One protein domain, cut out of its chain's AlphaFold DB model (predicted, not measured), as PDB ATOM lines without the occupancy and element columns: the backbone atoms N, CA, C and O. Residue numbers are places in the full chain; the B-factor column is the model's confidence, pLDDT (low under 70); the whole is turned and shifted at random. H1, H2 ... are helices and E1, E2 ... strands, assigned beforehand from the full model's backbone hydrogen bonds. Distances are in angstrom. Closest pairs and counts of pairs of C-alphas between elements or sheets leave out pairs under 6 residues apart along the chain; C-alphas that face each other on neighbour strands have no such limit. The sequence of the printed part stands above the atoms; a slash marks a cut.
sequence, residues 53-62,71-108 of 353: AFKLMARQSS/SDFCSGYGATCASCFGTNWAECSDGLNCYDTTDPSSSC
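Overview. This is residues 53 to 62 and 71 to 108 of the 353 residues of an uncharacterized protein of Talaromyces atroroseus (UniProt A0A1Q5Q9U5). There is little regular structure: a small curled sheet of four short strands, in the order E2, E1, E4, E3, has one short helix, H1, packed on it, and loops make the rest. Named elements hold 19 of the 48 printed residues, along the chain E1, E2, H1, E3, E4; class and sheet are both mixed. The whole is compact, with a radius of gyration of the C-alphas of 9.8 A and spans of 29 by 21 by 17 A.

Arrangement. E1, residues 55 to 58, is antiparallel to E2, residues 73 to 75, with N 56 and O 74 within hydrogen-bond range at 2.9 A. E1 is parallel to E4, residues 97 to 100, with N 98 and O 57 at 3.0 A. E4 forms a hairpin with E3, residues 89 to 91, with N 90 and O 99 at 2.9 A. H1, residues 81 to 85, is on the sheet at a height of 6.1 A; its O i to N i+4 pair is within range. The closest C-alphas of H1 and E3 are those of Ala 82 and Trp 89, 5.2 A apart. E2, H1 and E3 form a split strand-helix-strand unit, same-way strands with E1 and E4 between them, its crossover right-handed.

Along the chain. E1, 10.1 A long, begins at C-alpha 55 (-21.067, -47.252, 47.183); E4, 10.5 A, ends at C-alpha 100 (-36.704, -45.031, 40.641).

Size, cuts and confidence. Residues 63 to 70 are not printed; C-alphas 62 and 71 are 16.0 A apart. The pLDDT is under 70 at residues 53 to 54, 59 to 62 and 71.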
ATOM      1  N   ALA A  53     -14.074 -48.201  45.302       53.00
ATOM      2  CA  ALA A  53     -15.346 -48.869  45.096       53.00
ATOM      3  C   ALA A  53     -16.449 -47.863  45.442       53.00
ATOM      4  O   ALA A  53     -16.607 -47.496  46.605       53.00
ATOM      5  N   PHE A  54     -17.167 -47.381  44.430       62.94
ATOM      6  CA  PHE A  54     -18.307 -46.498  44.636       62.94
ATOM      7  C   PHE A  54     -19.416 -47.286  45.343       62.94
ATOM      8  O   PHE A  54     -19.708 -48.436  44.998       62.94
ATOM      9  N   LYS A  55     -19.976 -46.687  46.393       77.62
ATOM     10  CA  LYS A  55     -21.067 -47.252  47.183       77.62
ATOM     11  C   LYS A  55     -22.344 -46.545  46.752       77.62
ATOM     12  O   LYS A  55     -22.522 -45.378  47.079       77.62
ATOM     13  N   LEU A  56     -23.192 -47.256  46.017       79.94
ATOM     14  CA  LEU A  56     -24.475 -46.743  45.553       79.94
ATOM     15  C   LEU A  56     -25.533 -46.914  46.641       79.94
ATOM     16  O   LEU A  56     -25.587 -47.968  47.289       79.94
ATOM     17  N   MET A  57     -26.371 -45.897  46.823       78.81
ATOM     18  CA  MET A  57     -27.464 -45.883  47.796       78.81
ATOM     19  C   MET A  57     -28.814 -45.749  47.091       78.81
ATOM     20  O   MET A  57     -29.027 -44.819  46.310       78.81
ATOM     21  N   ALA A  58     -29.734 -46.673  47.377       72.19
ATOM     22  CA  ALA A  58     -31.122 -46.546  46.941       72.19
ATOM     23  C   ALA A  58     -31.854 -45.562  47.857       72.19
ATOM     24  O   ALA A  58     -31.931 -45.761  49.070       72.19
ATOM     25  N   ARG A  59     -32.405 -44.493  47.281       64.69
ATOM     26  CA  ARG A  59     -33.192 -43.516  48.032       64.69
ATOM     27  C   ARG A  59     -34.654 -43.959  48.007       64.69
ATOM     28  O   ARG A  59     -35.349 -43.747  47.021       64.69
ATOM     29  N   GLN A  60     -35.114 -44.621  49.067       62.06
ATOM     30  CA  GLN A  60     -36.533 -44.955  49.199       62.06
ATOM     31  C   GLN A  60     -37.300 -43.722  49.678       62.06
ATOM     32  O   GLN A  60     -37.069 -43.223  50.782       62.06
ATOM     33  N   SER A  61     -38.209 -43.222  48.837       48.84
ATOM     34  CA  SER A  61     -39.206 -42.239  49.254       48.84
ATOM     35  C   SER A  61     -40.072 -42.901  50.323       48.84
ATOM     36  O   SER A  61     -40.605 -43.994  50.129       48.84
ATOM     37  N   SER A  62     -40.118 -42.303  51.509       48.97
ATOM     38  CA  SER A  62     -40.771 -42.870  52.684       48.97
ATOM     39  C   SER A  62     -42.285 -42.960  52.471       48.97
ATOM     40  O   SER A  62     -43.016 -42.047  52.854       48.97
ATOM     41  N   SER A  71     -30.350 -54.821  51.946       60.34
ATOM     42  CA  SER A  71     -29.202 -53.948  51.764       60.34
ATOM     43  C   SER A  71     -29.547 -52.836  50.775       60.34
ATOM     44  O   SER A  71     -29.403 -53.018  49.567       60.34
ATOM     45  N   ASP A  72     -29.878 -51.650  51.292       78.75
ATOM     46  CA  ASP A  72     -30.016 -50.381  50.541       78.75
ATOM     47  C   ASP A  72     -28.707 -49.909  49.876       78.75
ATOM     48  O   ASP A  72     -28.595 -48.795  49.362       78.75
ATOM     49  N   PHE A  73     -27.684 -50.762  49.908       79.88
ATOM     50  CA  PHE A  73     -26.342 -50.490  49.456       79.88
ATOM     51  C   PHE A  73     -25.950 -51.496  48.392       79.88
ATOM     52  O   PHE A  73     -25.908 -52.703  48.643       79.88
ATOM     53  N   CYS A  74     -25.562 -50.979  47.235       84.69
ATOM     54  CA  CYS A  74     -24.893 -51.769  46.223       84.69
ATOM     55  C   CYS A  74     -23.441 -51.324  46.104       84.69
ATOM     56  O   CYS A  74     -23.142 -50.136  46.003       84.69
ATOM     57  N   SER A  75     -22.521 -52.284  46.135       87.62
ATOM     58  CA  SER A  75     -21.097 -52.021  45.949       87.62
ATOM     59  C   SER A  75     -20.496 -53.082  45.035       87.62
ATOM     60  O   SER A  75     -20.820 -54.266  45.138       87.62
ATOM     61  N   GLY A  76     -19.645 -52.651  44.112       86.44
ATOM     62  CA  GLY A  76     -19.007 -53.522  43.133       86.44
ATOM     63  C   GLY A  76     -18.344 -52.714  42.025       86.44
ATOM     64  O   GLY A  76     -18.766 -51.604  41.709       86.44
ATOM     65  N   TYR A  77     -17.282 -53.255  41.430       84.12
ATOM     66  CA  TYR A  77     -16.635 -52.599  40.297       84.12
ATOM     67  C   TYR A  77     -17.570 -52.631  39.081       84.12
ATOM     68  O   TYR A  77     -17.949 -53.710  38.627       84.12
ATOM     69  N   GLY A  78     -17.954 -51.456  38.579       87.75
ATOM     70  CA  GLY A  78     -18.951 -51.331  37.511       87.75
ATOM     71  C   GLY A  78     -20.395 -51.557  37.972       87.75
ATOM     72  O   GLY A  78     -21.264 -51.789  37.133       87.75
ATOM     73  N   ALA A  79     -20.653 -51.509  39.283       89.75
ATOM     74  CA  ALA A  79     -22.011 -51.439  39.798       89.75
ATOM     75  C   ALA A  79     -22.662 -50.142  39.303       89.75
ATOM     76  O   ALA A  79     -22.134 -49.055  39.507       89.75
ATOM     77  N   THR A  80     -23.796 -50.285  38.632       94.69
ATOM     78  CA  THR A  80     -24.698 -49.202  38.222       94.69
ATOM     79  C   THR A  80     -26.030 -49.378  38.939       94.69
ATOM     80  O   THR A  80     -26.406 -50.515  39.259       94.69
ATOM     81  N   CYS A  81     -26.790 -48.299  39.119       95.06
ATOM     82  CA  CYS A  81     -28.138 -48.366  39.693       95.06
ATOM     83  C   CYS A  81     -29.007 -49.429  38.999       95.06
ATOM     84  O   CYS A  81     -29.635 -50.252  39.666       95.06
ATOM     85  N   ALA A  82     -28.920 -49.507  37.666       94.12
ATOM     86  CA  ALA A  82     -29.631 -50.500  36.867       94.12
ATOM     87  C   ALA A  82     -29.203 -51.951  37.160       94.12
ATOM     88  O   ALA A  82     -30.044 -52.849  37.215       94.12
ATOM     89  N   SER A  83     -27.904 -52.196  37.358       94.19
ATOM     90  CA  SER A  83     -27.385 -53.537  37.676       94.19
ATOM     91  C   SER A  83     -27.712 -53.997  39.099       94.19
ATOM     92  O   SER A  83     -27.779 -55.197  39.353       94.19
ATOM     93  N   CYS A  84     -27.910 -53.046  40.010       94.25
ATOM     94  CA  CYS A  84     -28.090 -53.293  41.434       94.25
ATOM     95  C   CYS A  84     -29.558 -53.408  41.835       94.25
ATOM     96  O   CYS A  84     -29.936 -54.321  42.563       94.25
ATOM     97  N   PHE A  85     -30.378 -52.478  41.350       93.62
ATOM     98  CA  PHE A  85     -31.761 -52.299  41.787       93.62
ATOM     99  C   PHE A  85     -32.772 -52.598  40.665       93.62
ATOM    100  O   PHE A  85     -33.976 -52.656  40.902       93.62
ATOM    101  N   GLY A  86     -32.287 -52.869  39.447       94.69
ATOM    102  CA  GLY A  86     -33.095 -53.211  38.277       94.69
ATOM    103  C   GLY A  86     -33.224 -52.057  37.283       94.69
ATOM    104  O   GLY A  86     -32.877 -50.917  37.566       94.69
ATOM    105  N   THR A  87     -33.754 -52.343  36.094       95.25
ATOM    106  CA  THR A  87     -33.769 -51.413  34.944       95.25
ATOM    107  C   THR A  87     -34.586 -50.138  35.143       95.25
ATOM    108  O   THR A  87     -34.473 -49.228  34.331       95.25
ATOM    109  N   ASN A  88     -35.413 -50.079  36.187       96.12
ATOM    110  CA  ASN A  88     -36.205 -48.899  36.522       96.12
ATOM    111  C   ASN A  88     -35.410 -47.872  37.339       96.12
ATOM    112  O   ASN A  88     -35.906 -46.773  37.560       96.12
ATOM    113  N   TRP A  89     -34.188 -48.196  37.762       95.81
ATOM    114  CA  TRP A  89     -33.351 -47.301  38.550       95.81
ATOM    115  C   TRP A  89     -32.333 -46.572  37.681       95.81
ATOM    116  O   TRP A  89     -31.588 -47.195  36.918       95.81
ATOM    117  N   ALA A  90     -32.277 -45.255  37.839       95.44
ATOM    118  CA  ALA A  90     -31.320 -44.383  37.177       95.44
ATOM    119  C   ALA A  90     -30.358 -43.760  38.198       95.44
ATOM    120  O   ALA A  90     -30.678 -43.619  39.378       95.44
ATOM    121  N   GLU A  91     -29.155 -43.443  37.728       95.19
ATOM    122  CA  GLU A  91     -28.095 -42.830  38.527       95.19
ATOM    123  C   GLU A  91     -28.272 -41.313  38.530       95.19
ATOM    124  O   GLU A  91     -28.525 -40.708  37.484       95.19
ATOM    125  N   CYS A  92     -28.182 -40.712  39.711       94.81
ATOM    126  CA  CYS A  92     -28.194 -39.268  39.865       94.81
ATOM    127  C   CYS A  92     -26.875 -38.650  39.392       94.81
ATOM    128  O   CYS A  92     -25.853 -39.326  39.268       94.81
ATOM    129  N   SER A  93     -26.887 -37.340  39.140       92.31
ATOM    130  CA  SER A  93     -25.716 -36.596  38.651       92.31
ATOM    131  C   SER A  93     -24.511 -36.663  39.599       92.31
ATOM    132  O   SER A  93     -23.378 -36.489  39.157       92.31
ATOM    133  N   ASP A  94     -24.744 -36.922  40.889       87.62
ATOM    134  CA  ASP A  94     -23.705 -37.108  41.906       87.62
ATOM    135  C   ASP A  94     -22.956 -38.453  41.803       87.62
ATOM    136  O   ASP A  94     -21.895 -38.604  42.410       87.62
ATOM    137  N   GLY A  95     -23.466 -39.422  41.033       89.94
ATOM    138  CA  GLY A  95     -22.838 -40.735  40.836       89.94
ATOM    139  C   GLY A  95     -22.850 -41.656  42.066       89.94
ATOM    140  O   GLY A  95     -22.158 -42.675  42.082       89.94
ATOM    141  N   LEU A  96     -23.591 -41.304  43.122       89.62
ATOM    142  CA  LEU A  96     -23.696 -42.074  44.369       89.62
ATOM    143  C   LEU A  96     -25.142 -42.487  44.670       89.62
ATOM    144  O   LEU A  96     -25.380 -43.560  45.234       89.62
ATOM    145  N   ASN A  97     -26.110 -41.665  44.276       92.44
ATOM    146  CA  ASN A  97     -27.520 -41.885  44.545       92.44
ATOM    147  C   ASN A  97     -28.238 -42.489  43.336       92.44
ATOM    148  O   ASN A  97     -27.995 -42.133  42.182       92.44
ATOM    149  N   CYS A  98     -29.167 -43.396  43.624       95.31
ATOM    150  CA  CYS A  98     -30.071 -43.979  42.643       95.31
ATOM    151  C   CYS A  98     -31.512 -43.544  42.930       95.31
ATOM    152  O   CYS A  98     -31.925 -43.517  44.094       95.31
ATOM    153  N   TYR A  99     -32.289 -43.281  41.880       94.88
ATOM    154  CA  TYR A  99     -33.727 -42.997  41.967       94.88
ATOM    155  C   TYR A  99     -34.530 -43.925  41.047       94.88
ATOM    156  O   TYR A  99     -34.011 -44.418  40.040       94.88
ATOM    157  N   ASP A 100     -35.788 -44.182  41.400       95.75
ATOM    158  CA  ASP A 100     -36.704 -45.031  40.641       95.75
ATOM    159  C   ASP A 100     -37.472 -44.193  39.610       95.75
ATOM    160  O   ASP A 100     -38.364 -43.407  39.920       95.75
ATOM    161  N   THR A 101     -37.167 -44.401  38.335       94.75
ATOM    162  CA  THR A 101     -37.809 -43.699  37.214       94.75
ATOM    163  C   THR A 101     -39.310 -43.974  37.083       94.75
ATOM    164  O   THR A 101     -39.995 -43.257  36.349       94.75
ATOM    165  N   THR A 102     -39.835 -45.000  37.760       93.75
ATOM    166  CA  THR A 102     -41.269 -45.314  37.792       93.75
ATOM    167  C   THR A 102     -42.012 -44.634  38.937       93.75
ATOM    168  O   THR A 102     -43.236 -44.507  38.857       93.75
ATOM    169  N   ASP A 103     -41.295 -44.144  39.952       91.44
ATOM    170  CA  ASP A 103     -41.860 -43.379  41.058       91.44
ATOM    171  C   ASP A 103     -41.612 -41.874  40.845       91.44
ATOM    172  O   ASP A 103     -40.490 -41.399  41.040       91.44
ATOM    173  N   PRO A 104     -42.645 -41.083  40.490       83.06
ATOM    174  CA  PRO A 104     -42.505 -39.643  40.285       83.06
ATOM    175  C   PRO A 104     -42.176 -38.872  41.571       83.06
ATOM    176  O   PRO A 104     -41.848 -37.689  41.488       83.06
ATOM    177  N   SER A 105     -42.293 -39.500  42.746       86.38
ATOM    178  CA  SER A 105     -41.858 -38.919  44.018       86.38
ATOM    179  C   SER A 105     -40.366 -39.117  44.284       86.38
ATOM    180  O   SER A 105     -39.808 -38.445  45.151       86.38
ATOM    181  N   SER A 106     -39.709 -40.001  43.529       85.50
ATOM    182  CA  SER A 106     -38.274 -40.206  43.618       85.50
ATOM    183  C   SER A 106     -37.573 -39.297  42.601       85.50
ATOM    184  O   SER A 106     -37.558 -39.533  41.393       85.50
ATOM    185  N   SER A 107     -37.033 -38.182  43.085       86.44
ATOM    186  CA  SER A 107     -36.199 -37.276  42.298       86.44
ATOM    187  C   SER A 107     -34.775 -37.267  42.839       86.44
ATOM    188  O   SER A 107     -34.539 -37.410  44.043       86.44
ATOM    189  N   CYS A 108     -33.812 -37.085  41.934       88.12
ATOM    190  CA  CYS A 108     -32.482 -36.629  42.311       88.12
ATOM    191  C   CYS A 108     -32.618 -35.190  42.782       88.12
ATOM    192  O   CYS A 108     -32.602 -34.258  41.981       88.12
TER     193      CYS A 108